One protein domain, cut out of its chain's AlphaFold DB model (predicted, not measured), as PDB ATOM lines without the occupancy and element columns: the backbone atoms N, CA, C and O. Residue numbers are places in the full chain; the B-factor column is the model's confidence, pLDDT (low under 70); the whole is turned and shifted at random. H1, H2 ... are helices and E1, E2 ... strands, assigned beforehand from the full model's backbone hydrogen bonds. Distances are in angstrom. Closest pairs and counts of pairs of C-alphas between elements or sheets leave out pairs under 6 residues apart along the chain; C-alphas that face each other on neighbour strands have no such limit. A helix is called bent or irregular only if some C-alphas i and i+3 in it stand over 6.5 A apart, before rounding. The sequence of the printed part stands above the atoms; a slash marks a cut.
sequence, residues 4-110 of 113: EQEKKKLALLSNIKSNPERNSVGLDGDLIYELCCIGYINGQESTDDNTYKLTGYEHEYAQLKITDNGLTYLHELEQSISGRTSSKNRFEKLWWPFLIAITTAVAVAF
ATOM      1  N   GLU A   4     243.046 159.727 293.649       82.56
ATOM      2  CA  GLU A   4     241.687 160.257 293.730       82.56
ATOM      3  C   GLU A   4     241.488 161.455 292.790       82.56
ATOM      4  O   GLU A   4     240.467 161.546 292.115       82.56
ATOM      5  N   GLN A   5     242.497 162.324 292.669       84.06
ATOM      6  CA  GLN A   5     242.478 163.448 291.729       84.06
ATOM      7  C   GLN A   5     242.551 162.970 290.274       84.06
ATOM      8  O   GLN A   5     241.829 163.489 289.430       84.06
ATOM      9  N   GLU A   6     243.365 161.949 289.981       83.44
ATOM     10  CA  GLU A   6     243.421 161.322 288.648       83.44
ATOM     11  C   GLU A   6     242.049 160.759 288.238       83.44
ATOM     12  O   GLU A   6     241.590 160.991 287.122       83.44
ATOM     13  N   LYS A   7     241.348 160.083 289.159       85.94
ATOM     14  CA  LYS A   7     239.991 159.569 288.917       85.94
ATOM     15  C   LYS A   7     238.957 160.678 288.722       85.94
ATOM     16  O   LYS A   7     238.081 160.526 287.876       85.94
ATOM     17  N   LYS A   8     239.049 161.778 289.476       88.38
ATOM     18  CA  LYS A   8     238.170 162.946 289.295       88.38
ATOM     19  C   LYS A   8     238.372 163.584 287.918       88.38
ATOM     20  O   LYS A   8     237.391 163.795 287.210       88.38
ATOM     21  N   LYS A   9     239.629 163.803 287.507       89.25
ATOM     22  CA  LYS A   9     239.985 164.314 286.168       89.25
ATOM     23  C   LYS A   9     239.459 163.405 285.058       89.25
ATOM     24  O   LYS A   9     238.821 163.893 284.132       89.25
ATOM     25  N   LEU A  10     239.649 162.091 285.196       89.69
ATOM     26  CA  LEU A  10     239.104 161.095 284.274       89.69
ATOM     27  C   LEU A  10     237.573 161.184 284.181       89.69
ATOM     28  O   LEU A  10     237.031 161.288 283.087       89.69
ATOM     29  N   ALA A  11     236.873 161.170 285.319       88.75
ATOM     30  CA  ALA A  11     235.414 161.220 285.345       88.75
ATOM     31  C   ALA A  11     234.876 162.491 284.671       88.75
ATOM     32  O   ALA A  11     233.924 162.411 283.897       88.75
ATOM     33  N   LEU A  12     235.508 163.642 284.922       89.12
ATOM     34  CA  LEU A  12     235.128 164.918 284.323       89.12
ATOM     35  C   LEU A  12     235.380 164.939 282.806       89.12
ATOM     36  O   LEU A  12     234.462 165.230 282.040       89.12
ATOM     37  N   LEU A  13     236.583 164.566 282.358       88.88
ATOM     38  CA  LEU A  13     236.939 164.546 280.935       88.88
ATOM     39  C   LEU A  13     236.095 163.543 280.138       88.88
ATOM     40  O   LEU A  13     235.608 163.877 279.059       88.88
ATOM     41  N   SER A  14     235.853 162.344 280.677       88.56
ATOM     42  CA  SER A  14     234.976 161.349 280.048       88.56
ATOM     43  C   SER A  14     233.532 161.830 279.950       88.56
ATOM     44  O   SER A  14     232.851 161.545 278.964       88.56
ATOM     45  N   ASN A  15     233.059 162.583 280.946       88.44
ATOM     46  CA  ASN A  15     231.723 163.163 280.914       88.44
ATOM     47  C   ASN A  15     231.579 164.202 279.793       88.44
ATOM     48  O   ASN A  15     230.647 164.116 278.995       88.44
ATOM     49  N   ILE A  16     232.541 165.123 279.687       85.81
ATOM     50  CA  ILE A  16     232.572 166.161 278.645       85.81
ATOM     51  C   ILE A  16     232.735 165.534 277.255       85.81
ATOM     52  O   ILE A  16     232.054 165.926 276.317       85.81
ATOM     53  N   LYS A  17     233.578 164.502 277.118       86.62
ATOM     54  CA  LYS A  17     233.725 163.744 275.865       86.62
ATOM     55  C   LYS A  17     232.414 163.084 275.424       86.62
ATOM     56  O   LYS A  17     232.144 163.019 274.229       86.62
ATOM     57  N   SER A  18     231.624 162.579 276.370       85.56
ATOM     58  CA  SER A  18     230.365 161.879 276.073       85.56
ATOM     59  C   SER A  18     229.213 162.836 275.756       85.56
ATOM     60  O   SER A  18     228.253 162.424 275.116       85.56
ATOM     61  N   ASN A  19     229.316 164.096 276.189       82.88
ATOM     62  CA  ASN A  19     228.336 165.156 275.955       82.88
ATOM     63  C   ASN A  19     229.067 166.435 275.510       82.88
ATOM     64  O   ASN A  19     229.247 167.348 276.327       82.88
ATOM     65  N   PRO A  20     229.533 166.506 274.248       67.88
ATOM     66  CA  PRO A  20     230.057 167.755 273.708       67.88
ATOM     67  C   PRO A  20     228.951 168.814 273.811       67.88
ATOM     68  O   PRO A  20     227.809 168.502 273.501       67.88
ATOM     69  N   GLU A  21     229.277 170.024 274.278       69.12
ATOM     70  CA  GLU A  21     228.325 171.107 274.633       69.12
ATOM     71  C   GLU A  21     227.726 171.044 276.047       69.12
ATOM     72  O   GLU A  21     226.862 171.847 276.398       69.12
ATOM     73  N   ARG A  22     228.216 170.153 276.914       78.00
ATOM     74  CA  ARG A  22     227.885 170.207 278.343       78.00
ATOM     75  C   ARG A  22     228.347 171.539 278.958       78.00
ATOM     76  O   ARG A  22     229.486 171.951 278.749       78.00
ATOM     77  N   ASN A  23     227.493 172.168 279.762       79.69
ATOM     78  CA  ASN A  23     227.855 173.346 280.550       79.69
ATOM     79  C   ASN A  23     228.635 172.966 281.824       79.69
ATOM     80  O   ASN A  23     228.645 171.812 282.263       79.69
ATOM     81  N   SER A  24     229.294 173.945 282.443       75.31
ATOM     82  CA  SER A  24     230.051 173.749 283.686       75.31
ATOM     83  C   SER A  24     229.175 173.594 284.939       75.31
ATOM     84  O   SER A  24     229.705 173.393 286.030       75.31
ATOM     85  N   VAL A  25     227.844 173.677 284.820       76.06
ATOM     86  CA  VAL A  25     226.932 173.672 285.973       76.06
ATOM     87  C   VAL A  25     226.968 172.314 286.679       76.06
ATOM     88  O   VAL A  25     226.828 171.252 286.066       76.06
ATOM     89  N   GLY A  26     227.159 172.347 288.002       73.00
ATOM     90  CA  GLY A  26     227.265 171.144 288.834       73.00
ATOM     91  C   GLY A  26     228.544 170.330 288.599       73.00
ATOM     92  O   GLY A  26     228.622 169.182 289.042       73.00
ATOM     93  N   LEU A  27     229.525 170.894 287.891       80.00
ATOM     94  CA  LEU A  27     230.879 170.364 287.781       80.00
ATOM     95  C   LEU A  27     231.835 171.145 288.695       80.00
ATOM     96  O   LEU A  27     231.504 172.206 289.215       80.00
ATOM     97  N   ASP A  28     233.027 170.590 288.901       82.06
ATOM     98  CA  ASP A  28     234.093 171.214 289.687       82.06
ATOM     99  C   ASP A  28     234.708 172.380 288.887       82.06
ATOM    100  O   ASP A  28     235.463 172.156 287.938       82.06
ATOM    101  N   GLY A  29     234.311 173.614 289.221       77.25
ATOM    102  CA  GLY A  29     234.682 174.828 288.484       77.25
ATOM    103  C   GLY A  29     236.185 175.110 288.484       77.25
ATOM    104  O   GLY A  29     236.740 175.433 287.433       77.25
ATOM    105  N   ASP A  30     236.859 174.895 289.617       82.75
ATOM    106  CA  ASP A  30     238.310 175.079 289.745       82.75
ATOM    107  C   ASP A  30     239.060 174.080 288.859       82.75
ATOM    108  O   ASP A  30     240.008 174.432 288.153       82.75
ATOM    109  N   LEU A  31     238.597 172.825 288.842       86.75
ATOM    110  CA  LEU A  31     239.176 171.783 288.002       86.75
ATOM    111  C   LEU A  31     238.964 172.060 286.510       86.75
ATOM    112  O   LEU A  31     239.855 171.799 285.701       86.75
ATOM    113  N   ILE A  32     237.793 172.571 286.127       85.94
ATOM    114  CA  ILE A  32     237.524 172.957 284.739       85.94
ATOM    115  C   ILE A  32     238.445 174.099 284.330       85.94
ATOM    116  O   ILE A  32     239.067 174.011 283.275       85.94
ATOM    117  N   TYR A  33     238.560 175.137 285.160       84.25
ATOM    118  CA  TYR A  33     239.456 176.255 284.894       84.25
ATOM    119  C   TYR A  33     240.905 175.784 284.721       84.25
ATOM    120  O   TYR A  33     241.531 176.116 283.718       84.25
ATOM    121  N   GLU A  34     241.405 174.918 285.611       86.56
ATOM    122  CA  GLU A  34     242.740 174.313 285.490       86.56
ATOM    123  C   GLU A  34     242.924 173.613 284.131       86.56
ATOM    124  O   GLU A  34     243.904 173.848 283.421       86.56
ATOM    125  N   LEU A  35     241.969 172.766 283.736       88.56
ATOM    126  CA  LEU A  35     242.036 172.008 282.485       88.56
ATOM    127  C   LEU A  35     241.885 172.898 281.240       88.56
ATOM    128  O   LEU A  35     242.470 172.579 280.200       88.56
ATOM    129  N   CYS A  36     241.154 174.009 281.345       86.06
ATOM    130  CA  CYS A  36     241.081 175.043 280.317       86.06
ATOM    131  C   CYS A  36     242.412 175.792 280.179       86.06
ATOM    132  O   CYS A  36     242.929 175.909 279.071       86.06
ATOM    133  N   CYS A  37     243.027 176.222 281.288       84.94
ATOM    134  CA  CYS A  37     244.327 176.902 281.276       84.94
ATOM    135  C   CYS A  37     245.449 176.035 280.687       84.94
ATOM    136  O   CYS A  37     246.345 176.554 280.025       84.94
ATOM    137  N   ILE A  38     245.406 174.719 280.915       88.50
ATOM    138  CA  ILE A  38     246.379 173.767 280.356       88.50
ATOM    139  C   ILE A  38     246.071 173.442 278.877       88.50
ATOM    140  O   ILE A  38     246.925 172.921 278.160       88.50
ATOM    141  N   GLY A  39     244.872 173.773 278.388       86.31
ATOM    142  CA  GLY A  39     244.462 173.548 277.000       86.31
ATOM    143  C   GLY A  39     243.954 172.132 276.713       86.31
ATOM    144  O   GLY A  39     243.976 171.690 275.563       86.31
ATOM    145  N   TYR A  40     243.497 171.401 277.733       90.06
ATOM    146  CA  TYR A  40     242.841 170.093 277.575       90.06
ATOM    147  C   TYR A  40     241.342 170.214 277.293       90.06
ATOM    148  O   TYR A  40     240.736 169.322 276.693       90.06
ATOM    149  N   ILE A  41     240.738 171.321 277.710       88.75
ATOM    150  CA  ILE A  41     239.338 171.646 277.460       88.75
ATOM    151  C   ILE A  41     239.293 173.059 276.883       88.75
ATOM    152  O   ILE A  41     240.040 173.929 277.311       88.75
ATOM    153  N   ASN A  42     238.415 173.286 275.916       85.00
ATOM    154  CA  ASN A  42     237.999 174.620 275.514       85.00
ATOM    155  C   ASN A  42     236.636 174.897 276.137       85.00
ATOM    156  O   ASN A  42     235.688 174.133 275.933       85.00
ATOM    157  N   GLY A  43     236.555 175.987 276.891       78.50
ATOM    158  CA  GLY A  43     235.305 176.520 277.402       78.50
ATOM    159  C   GLY A  43     234.852 177.707 276.562       78.50
ATOM    160  O   GLY A  43     235.634 178.621 276.316       78.50
ATOM    161  N   GLN A  44     233.598 177.700 276.118       74.00
ATOM    162  CA  GLN A  44     232.945 178.906 275.623       74.00
ATOM    163  C   GLN A  44     232.292 179.605 276.815       74.00
ATOM    164  O   GLN A  44     231.424 179.025 277.477       74.00
ATOM    165  N   GLU A  45     232.738 180.825 277.106       64.25
ATOM    166  CA  GLU A  45     232.158 181.652 278.163       64.25
ATOM    167  C   GLU A  45     230.671 181.900 277.889       64.25
ATOM    168  O   GLU A  45     230.248 182.090 276.744       64.25
ATOM    169  N   SER A  46     229.868 181.863 278.954       60.97
ATOM    170  CA  SER A  46     228.475 182.294 278.873       60.97
ATOM    171  C   SER A  46     228.459 183.795 278.598       60.97
ATOM    172  O   SER A  46     228.936 184.578 279.411       60.97
ATOM    173  N   THR A  47     227.911 184.213 277.458       54.28
ATOM    174  CA  THR A  47     227.710 185.637 277.142       54.28
ATOM    175  C   THR A  47     226.594 186.283 277.971       54.28
ATOM    176  O   THR A  47     226.324 187.468 277.801       54.28
ATOM    177  N   ASP A  48     225.924 185.518 278.839       54.19
ATOM    178  CA  ASP A  48     224.886 186.016 279.736       54.19
ATOM    179  C   ASP A  48     225.493 186.372 281.105       54.19
ATOM    180  O   ASP A  48     225.762 185.501 281.936       54.19
ATOM    181  N   ASP A  49     225.620 187.674 281.384       52.12
ATOM    182  CA  ASP A  49     226.071 188.258 282.667       52.12
ATOM    183  C   ASP A  49     225.270 187.778 283.904       52.12
ATOM    184  O   ASP A  49     225.623 188.060 285.052       52.12
ATOM    185  N   ASN A  50     224.166 187.055 283.698       50.44
ATOM    186  CA  ASN A  50     223.317 186.515 284.756       50.44
ATOM    187  C   ASN A  50     223.774 185.159 285.315       50.44
ATOM    188  O   ASN A  50     223.289 184.780 286.383       50.44
ATOM    189  N   THR A  51     224.670 184.421 284.649       47.03
ATOM    190  CA  THR A  51     225.051 183.070 285.117       47.03
ATOM    191  C   THR A  51     225.994 183.132 286.332       47.03
ATOM    192  O   THR A  51     225.721 182.504 287.355       47.03
ATOM    193  N   TYR A  52     226.960 184.064 286.321       43.81
ATOM    194  CA  TYR A  52     227.915 184.317 287.418       43.81
ATOM    195  C   TYR A  52     227.277 184.534 288.804       43.81
ATOM    196  O   TYR A  52     227.871 184.219 289.834       43.81
ATOM    197  N   LYS A  53     226.066 185.106 288.862       47.78
ATOM    198  CA  LYS A  53     225.412 185.489 290.126       47.78
ATOM    199  C   LYS A  53     224.672 184.350 290.830       47.78
ATOM    200  O   LYS A  53     224.302 184.518 291.989       47.78
ATOM    201  N   LEU A  54     224.420 183.228 290.155       50.38
ATOM    202  CA  LEU A  54     223.536 182.175 290.669       50.38
ATOM    203  C   LEU A  54     224.266 181.043 291.396       50.38
ATOM    204  O   LEU A  54     223.651 180.369 292.221       50.38
ATOM    205  N   THR A  55     225.552 180.831 291.122       50.56
ATOM    206  CA  THR A  55     226.266 179.626 291.579       50.56
ATOM    207  C   THR A  55     227.496 179.912 292.434       50.56
ATOM    208  O   THR A  55     227.921 179.030 293.177       50.56
ATOM    209  N   GLY A  56     228.031 181.139 292.402       52.84
ATOM    210  CA  GLY A  56     229.167 181.552 293.233       52.84
ATOM    211  C   GLY A  56     230.527 181.008 292.783       52.84
ATOM    212  O   GLY A  56     231.488 181.126 293.540       52.84
ATOM    213  N   TYR A  57     230.622 180.431 291.582       52.22
ATOM    214  CA  TYR A  57     231.884 179.991 290.986       52.22
ATOM    215  C   TYR A  57     232.393 181.035 289.988       52.22
ATOM    216  O   TYR A  57     231.635 181.529 289.160       52.22
ATOM    217  N   GLU A  58     233.686 181.357 290.059       58.84
ATOM    218  CA  GLU A  58     234.328 182.404 289.248       58.84
ATOM    219  C   GLU A  58     234.502 181.997 287.771       58.84
ATOM    220  O   GLU A  58     234.856 182.822 286.943       58.84
ATOM    221  N   HIS A  59     234.240 180.737 287.406       61.09
ATOM    222  CA  HIS A  59     234.485 180.221 286.057       61.09
ATOM    223  C   HIS A  59     233.329 179.338 285.574       61.09
ATOM    224  O   HIS A  59     233.349 178.114 285.729       61.09
ATOM    225  N   GLU A  60     232.316 179.962 284.971       65.50
ATOM    226  CA  GLU A  60     231.230 179.248 284.301       65.50
ATOM    227  C   GLU A  60     231.353 179.284 282.777       65.50
ATOM    228  O   GLU A  60     231.458 180.336 282.146       65.50
ATOM    229  N   TYR A  61     231.281 178.098 282.179       74.00
ATOM    230  CA  TYR A  61     231.347 177.890 280.742       74.00
ATOM    231  C   TYR A  61     230.013 177.329 280.261       74.00
ATOM    232  O   TYR A  61     229.540 176.294 280.743       74.00
ATOM    233  N   ALA A  62     229.411 178.002 279.283       73.50
ATOM    234  CA  ALA A  62     228.160 177.573 278.671       73.50
ATOM    235  C   ALA A  62     228.341 176.274 277.880       73.50
ATOM    236  O   ALA A  62     227.444 175.434 277.853       73.50
ATOM    237  N   GLN A  63     229.516 176.089 277.275       80.12
ATOM    238  CA  GLN A  63     229.865 174.871 276.556       80.12
ATOM    239  C   GLN A  63     231.303 174.469 276.848       80.12
ATOM    240  O   GLN A  63     232.223 175.280 276.750       80.12
ATOM    241  N   LEU A  64     231.492 173.193 277.165       86.06
ATOM    242  CA  LEU A  64     232.791 172.559 277.318       86.06
ATOM    243  C   LEU A  64     233.023 171.594 276.160       86.06
ATOM    244  O   LEU A  64     232.169 170.768 275.820       86.06
ATOM    245  N   LYS A  65     234.214 171.673 275.571       87.50
ATOM    246  CA  LYS A  65     234.656 170.775 274.507       87.50
ATOM    247  C   LYS A  65     236.062 170.281 274.796       87.50
ATOM    248  O   LYS A  65     236.963 171.075 275.041       87.50
ATOM    249  N   ILE A  66     236.265 168.969 274.740       87.62
ATOM    250  CA  ILE A  66     237.603 168.393 274.882       87.62
ATOM    251  C   ILE A  66     238.450 168.731 273.646       87.62
ATOM    252  O   ILE A  66     237.964 168.648 272.515       87.62
ATOM    253  N   THR A  67     239.694 169.151 273.861       88.62
ATOM    254  CA  THR A  67     240.653 169.404 272.775       88.62
ATOM    255  C   THR A  67     241.351 168.105 272.367       88.62
ATOM    256  O   THR A  67     241.266 167.096 273.073       88.62
ATOM    257  N   ASP A  68     242.100 168.127 271.264       90.38
ATOM    258  CA  ASP A  68     242.913 166.975 270.849       90.38
ATOM    259  C   ASP A  68     243.957 166.607 271.917       90.38
ATOM    260  O   ASP A  68     244.105 165.436 272.267       90.38
ATOM    261  N   ASN A  69     244.589 167.611 272.536       90.62
ATOM    262  CA  ASN A  69     245.502 167.406 273.667       90.62
ATOM    263  C   ASN A  69     244.781 166.778 274.872       90.62
ATOM    264  O   ASN A  69     245.326 165.896 275.535       90.62
ATOM    265  N   GLY A  70     243.543 167.203 275.146       90.00
ATOM    266  CA  GLY A  70     242.715 166.622 276.201       90.00
ATOM    267  C   GLY A  70     242.334 165.166 275.937       90.00
ATOM    268  O   GLY A  70     242.284 164.373 276.875       90.00
ATOM    269  N   LEU A  71     242.115 164.783 274.675       89.81
ATOM    270  CA  LEU A  71     241.863 163.391 274.288       89.81
ATOM    271  C   LEU A  71     243.096 162.509 274.505       89.81
ATOM    272  O   LEU A  71     242.960 161.405 275.037       89.81
ATOM    273  N   THR A  72     244.287 162.995 274.145       92.62
ATOM    274  CA  THR A  72     245.549 162.300 274.437       92.62
ATOM    275  C   THR A  72     245.739 162.129 275.943       92.62
ATOM    276  O   THR A  72     245.972 161.014 276.409       92.62
ATOM    277  N   TYR A  73     245.536 163.198 276.717       90.62
ATOM    278  CA  TYR A  73     245.646 163.159 278.174       90.62
ATOM    279  C   TYR A  73     244.625 162.214 278.829       90.62
ATOM    280  O   TYR A  73     244.958 161.477 279.759       90.62
ATOM    281  N   LEU A  74     243.387 162.177 278.326       91.06
ATOM    282  CA  LEU A  74     242.364 161.242 278.794       91.06
ATOM    283  C   LEU A  74     242.813 159.786 278.602       91.06
ATOM    284  O   LEU A  74     242.688 158.979 279.521       91.06
ATOM    285  N   HIS A  75     243.368 159.460 277.436       90.62
ATOM    286  CA  HIS A  75     243.862 158.116 277.151       90.62
ATOM    287  C   HIS A  75     245.055 157.737 278.050       90.62
ATOM    288  O   HIS A  75     245.122 156.619 278.563       90.62
ATOM    289  N   GLU A  76     245.973 158.669 278.317       88.69
ATOM    290  CA  GLU A  76     247.070 158.458 279.272       88.69
ATOM    291  C   GLU A  76     246.561 158.218 280.704       88.69
ATOM    292  O   GLU A  76     247.055 157.326 281.402       88.69
ATOM    293  N   LEU A  77     245.537 158.961 281.141       88.25
ATOM    294  CA  LEU A  77     244.875 158.756 282.432       88.25
ATOM    295  C   LEU A  77     244.224 157.369 282.527       88.25
ATOM    296  O   LEU A  77     244.405 156.676 283.532       88.25
ATOM    297  N   GLU A  78     243.506 156.942 281.485       88.00
ATOM    298  CA  GLU A  78     242.887 155.613 281.403       88.00
ATOM    299  C   GLU A  78     243.930 154.496 281.543       88.00
ATOM    300  O   GLU A  78     243.738 153.547 282.316       88.00
ATOM    301  N   GLN A  79     245.067 154.629 280.852       85.31
ATOM    302  CA  GLN A  79     246.164 153.664 280.920       85.31
ATOM    303  C   GLN A  79     246.863 153.660 282.281       85.31
ATOM    304  O   GLN A  79     247.111 152.589 282.840       85.31
ATOM    305  N   SER A  80     247.146 154.834 282.850       83.56
ATOM    306  CA  SER A  80     247.801 154.969 284.158       83.56
ATOM    307  C   SER A  80     246.963 154.346 285.282       83.56
ATOM    308  O   SER A  80     247.465 153.557 286.094       83.56
ATOM    309  N   ILE A  81     245.655 154.623 285.293       81.81
ATOM    310  CA  ILE A  81     244.727 154.084 286.295       81.81
ATOM    311  C   ILE A  81     244.588 152.564 286.137       81.81
ATOM    312  O   ILE A  81     244.660 151.841 287.135       81.81
ATOM    313  N   SER A  82     244.448 152.071 284.902       76.19
ATOM    314  CA  SER A  82     244.329 150.635 284.604       76.19
ATOM    315  C   SER A  82     245.618 149.855 284.905       76.19
ATOM    316  O   SER A  82     245.580 148.726 285.400       76.19
ATOM    317  N   GLY A  83     246.784 150.460 284.668       67.50
ATOM    318  CA  GLY A  83     248.083 149.883 285.013       67.50
ATOM    319  C   GLY A  83     248.282 149.753 286.527       67.50
ATOM    320  O   GLY A  83     248.729 148.709 287.013       67.50
ATOM    321  N   ARG A  84     247.875 150.770 287.302       62.81
ATOM    322  CA  ARG A  84     247.937 150.741 288.777       62.81
ATOM    323  C   ARG A  84     247.003 149.703 289.396       62.81
ATOM    324  O   ARG A  84     247.399 149.032 290.352       62.81
ATOM    325  N   THR A  85     245.786 149.533 288.878       57.59
ATOM    326  CA  THR A  85     244.855 148.497 289.367       57.59
ATOM    327  C   THR A  85     245.340 147.089 289.030       57.59
ATOM    328  O   THR A  85     245.272 146.202 289.884       57.59
ATOM    329  N   SER A  86     245.929 146.887 287.847       54.72
ATOM    330  CA  SER A  86     246.513 145.596 287.460       54.72
ATOM    331  C   SER A  86     247.681 145.182 288.369       54.72
ATOM    332  O   SER A  86     247.810 144.012 288.733       54.72
ATOM    333  N   SER A  87     248.489 146.145 288.834       52.44
ATOM    334  CA  SER A  87     249.571 145.877 289.790       52.44
ATOM    335  C   SER A  87     249.062 145.442 291.170       52.44
ATOM    336  O   SER A  87     249.657 144.548 291.769       52.44
ATOM    337  N   LYS A  88     247.961 146.015 291.682       52.94
ATOM    338  CA  LYS A  88     247.382 145.599 292.977       52.94
ATOM    339  C   LYS A  88     246.846 144.163 292.941       52.94
ATOM    340  O   LYS A  88     247.127 143.395 293.858       52.94
ATOM    341  N   ASN A  89     246.191 143.768 291.848       54.16
ATOM    342  CA  ASN A  89     245.674 142.403 291.682       54.16
ATOM    343  C   ASN A  89     246.778 141.333 291.623       54.16
ATOM    344  O   ASN A  89     246.553 140.190 292.022       54.16
ATOM    345  N   ARG A  90     247.982 141.674 291.138       55.31
ATOM    346  CA  ARG A  90     249.121 140.736 291.158       55.31
ATOM    347  C   ARG A  90     249.646 140.495 292.569       55.31
ATOM    348  O   ARG A  90     249.992 139.358 292.879       55.31
ATOM    349  N   PHE A  91     249.676 141.524 293.417       56.56
ATOM    350  CA  PHE A  91     250.074 141.357 294.812       56.56
ATOM    351  C   PHE A  91     249.055 140.517 295.582       56.56
ATOM    352  O   PHE A  91     249.462 139.544 296.205       56.56
ATOM    353  N   GLU A  92     247.749 140.789 295.480       56.50
ATOM    354  CA  GLU A  92     246.724 139.982 296.173       56.50
ATOM    355  C   GLU A  92     246.779 138.490 295.812       56.50
ATOM    356  O   GLU A  92     246.664 137.637 296.694       56.50
ATOM    357  N   LYS A  93     247.043 138.148 294.543       55.88
ATOM    358  CA  LYS A  93     247.219 136.747 294.123       55.88
ATOM    359  C   LYS A  93     248.455 136.066 294.720       55.88
ATOM    360  O   LYS A  93     248.441 134.846 294.858       55.88
ATOM    361  N   LEU A  94     249.501 136.814 295.077       58.94
ATOM    362  CA  LEU A  94     250.728 136.252 295.649       58.94
ATOM    363  C   LEU A  94     250.587 135.890 297.139       58.94
ATOM    364  O   LEU A  94     251.250 134.965 297.600       58.94
ATOM    365  N   TRP A  95     249.725 136.584 297.889       61.69
ATOM    366  CA  TRP A  95     249.551 136.350 299.335       61.69
ATOM    367  C   TRP A  95     248.637 135.165 299.661       61.69
ATOM    368  O   TRP A  95     248.812 134.518 300.693       61.69
ATOM    369  N   TRP A  96     247.693 134.843 298.775       63.09
ATOM    370  CA  TRP A  96     246.779 133.708 298.939       63.09
ATOM    371  C   TRP A  96     247.474 132.355 299.191       63.09
ATOM    372  O   TRP A  96     247.121 131.694 300.170       63.09
ATOM    373  N   PRO A  97     248.481 131.927 298.399       61.09
ATOM    374  CA  PRO A  97     249.180 130.670 298.671       61.09
ATOM    375  C   PRO A  97     249.980 130.698 299.985       61.09
ATOM    376  O   PRO A  97     250.107 129.663 300.637       61.09
ATOM    377  N   PHE A  98     250.470 131.865 300.419       62.97
ATOM    378  CA  PHE A  98     251.214 131.998 301.676       62.97
ATOM    379  C   PHE A  98     250.308 131.824 302.905       62.97
ATOM    380  O   PHE A  98     250.674 131.129 303.852       62.97
ATOM    381  N   LEU A  99     249.091 132.379 302.872       64.19
ATOM    382  CA  LEU A  99     248.108 132.206 303.949       64.19
ATOM    383  C   LEU A  99     247.631 130.750 304.082       64.19
ATOM    384  O   LEU A  99     247.491 130.260 305.201       64.19
ATOM    385  N   ILE A 100     247.440 130.043 302.962       64.75
ATOM    386  CA  ILE A 100     247.064 128.618 302.969       64.75
ATOM    387  C   ILE A 100     248.184 127.758 303.573       64.75
ATOM    388  O   ILE A 100     247.918 126.841 304.350       64.75
ATOM    389  N   ALA A 101     249.450 128.055 303.272       61.81
ATOM    390  CA  ALA A 101     250.575 127.301 303.824       61.81
ATOM    391  C   ALA A 101     250.653 127.406 305.360       61.81
ATOM    392  O   ALA A 101     250.903 126.406 306.035       61.81
ATOM    393  N   ILE A 102     250.378 128.590 305.920       66.06
ATOM    394  CA  ILE A 102     250.392 128.819 307.372       66.06
ATOM    395  C   ILE A 102     249.270 128.037 308.067       66.06
ATOM    396  O   ILE A 102     249.528 127.350 309.054       66.06
ATOM    397  N   THR A 103     248.034 128.093 307.562       64.00
ATOM    398  CA  THR A 103     246.905 127.393 308.203       64.00
ATOM    399  C   THR A 103     247.066 125.875 308.160       64.00
ATOM    400  O   THR A 103     246.756 125.193 309.137       64.00
ATOM    401  N   THR A 104     247.620 125.346 307.067       60.56
ATOM    402  CA  THR A 104     247.859 123.904 306.916       60.56
ATOM    403  C   THR A 104     248.960 123.413 307.863       60.56
ATOM    404  O   THR A 104     248.816 122.362 308.483       60.56
ATOM    405  N   ALA A 105     250.036 124.189 308.045       59.88
ATOM    406  CA  ALA A 105     251.119 123.844 308.967       59.88
ATOM    407  C   ALA A 105     250.665 123.834 310.438       59.88
ATOM    408  O   ALA A 105     251.054 122.947 311.198       59.88
ATOM    409  N   VAL A 106     249.801 124.778 310.834       60.16
ATOM    410  CA  VAL A 106     249.233 124.812 312.191       60.16
ATOM    411  C   VAL A 106     248.323 123.604 312.429       60.16
ATOM    412  O   VAL A 106     248.421 122.978 313.478       60.16
ATOM    413  N   ALA A 107     247.501 123.203 311.457       59.22
ATOM    414  CA  ALA A 107     246.608 122.052 311.616       59.22
ATOM    415  C   ALA A 107     247.363 120.726 311.844       59.22
ATOM    416  O   ALA A 107     246.922 119.896 312.637       59.22
ATOM    417  N   VAL A 108     248.522 120.538 311.202       57.38
ATOM    418  CA  VAL A 108     249.350 119.326 311.356       57.38
ATOM    419  C   VAL A 108     250.079 119.293 312.706       57.38
ATOM    420  O   VAL A 108     250.311 118.214 313.248       57.38
ATOM    421  N   ALA A 109     250.396 120.451 313.291       59.25
ATOM    422  CA  ALA A 109     251.058 120.536 314.594       59.25
ATOM    423  C   ALA A 109     250.155 120.139 315.782       59.25
ATOM    424  O   ALA A 109     250.670 119.845 316.858       59.25
ATOM    425  N   PHE A 110     248.829 120.104 315.597       57.38
ATOM    426  CA  PHE A 110     247.854 119.791 316.651       57.38
ATOM    427  C   PHE A 110     247.229 118.393 316.550       57.38
ATOM    428  O   PHE A 110     246.315 118.104 317.316       57.38
TER     429      PHE A 110
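AT A GLANCE: This is residues 4 to 110 of the 113 residues of an uncharacterized protein of Pseudoalteromonas agarivorans DSM 14585 (UniProt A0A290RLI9). A small head, built on a two-stranded ribbon E1 and E2 with helices H1 and H2 packed close to it, has one very long helix H4 leaving it as an arm. Residues 82 to 110, of which 82 to 109 belong to H4, stick out free, while the stretch with the short helix H3, between the two strands, reaches out of the head at the far end from the arm's tip. The printed part has 107 residues, with four named helices and two named strands in the order H1 H2 E1 H3 E2 H4; the sheet is antiparallel, in the order E1 - E2, and the class is mostly helix. The whole is extended, with a radius of gyration of the C-alphas of 22.6 A and spans of 79 by 30 by 20 A, the arm making most of the length.

IN THESE COORDINATES: E1 is residues 41 to 45, 12.3 A from first to last C-alpha, and E2 is residues 61 to 66, 12.8 A. H1 is residues 4 to 18, 21.0 A, from C-alpha 4 at (241.687, 160.257, 293.730). H2 is residues 29 to 37, 12.2 A. H3 is residues 52 to 55, 6.5 A, neither bent nor irregular, but only just: C-alphas 52 and 55 are 6.5 A apart. H4, residues 68 to 109, was assigned as one helix by its hydrogen bonds but is bent, with C-alphas 94 and 97 being 6.5 A apart. Its arms are H4a, residues 68 to 94, 40.2 A, and H4b, residues 97 to 109, 19.0 A, ending with C-alpha 109 at (251.058, 120.536, 314.594).

HOW THE PARTS SIT: E1 and E2 are antiparallel, their directions at 160 degrees, with N 42 and O 65 at 2.8 A and N 62 and O 44 at 2.9 A, within hydrogen-bond range. The closest C-alphas of H2 and E1 are those of Leu 35 and Ile 41, 5.7 A apart. Those of H1 and E2 are Lys 17 and Ile 66, 6.1 A apart. H1 and H2 are close but not clearly touching, about perpendicular at 75 degrees, with the closest C-alphas, of Lys 9 and Leu 31, 7.7 A apart. H1 touches H4a, which meets it with residues 70 to 81 alone, at a steep tilt of 48 degrees, opposite ways; the closest C-alphas are those of Leu 10 and Leu 74, 6.4 A apart. H4b stands at a shallow tilt of 13 degrees to H4a and is apart from H1, H2 and H3. Every O i to N i+4 pair is within hydrogen-bond range in H1, H2, H4a and H4b; H3 is too short for such a pair.

THE WHOLE: The C-alphas farthest apart, of Asp 49 and Phe 110, are 79.5 A apart. The printed part has no cut, and no link is long. Mean pLDDT of the printed part is 73.4; residues 20 to 21, 45 to 60 and 83 to 110 are under 70.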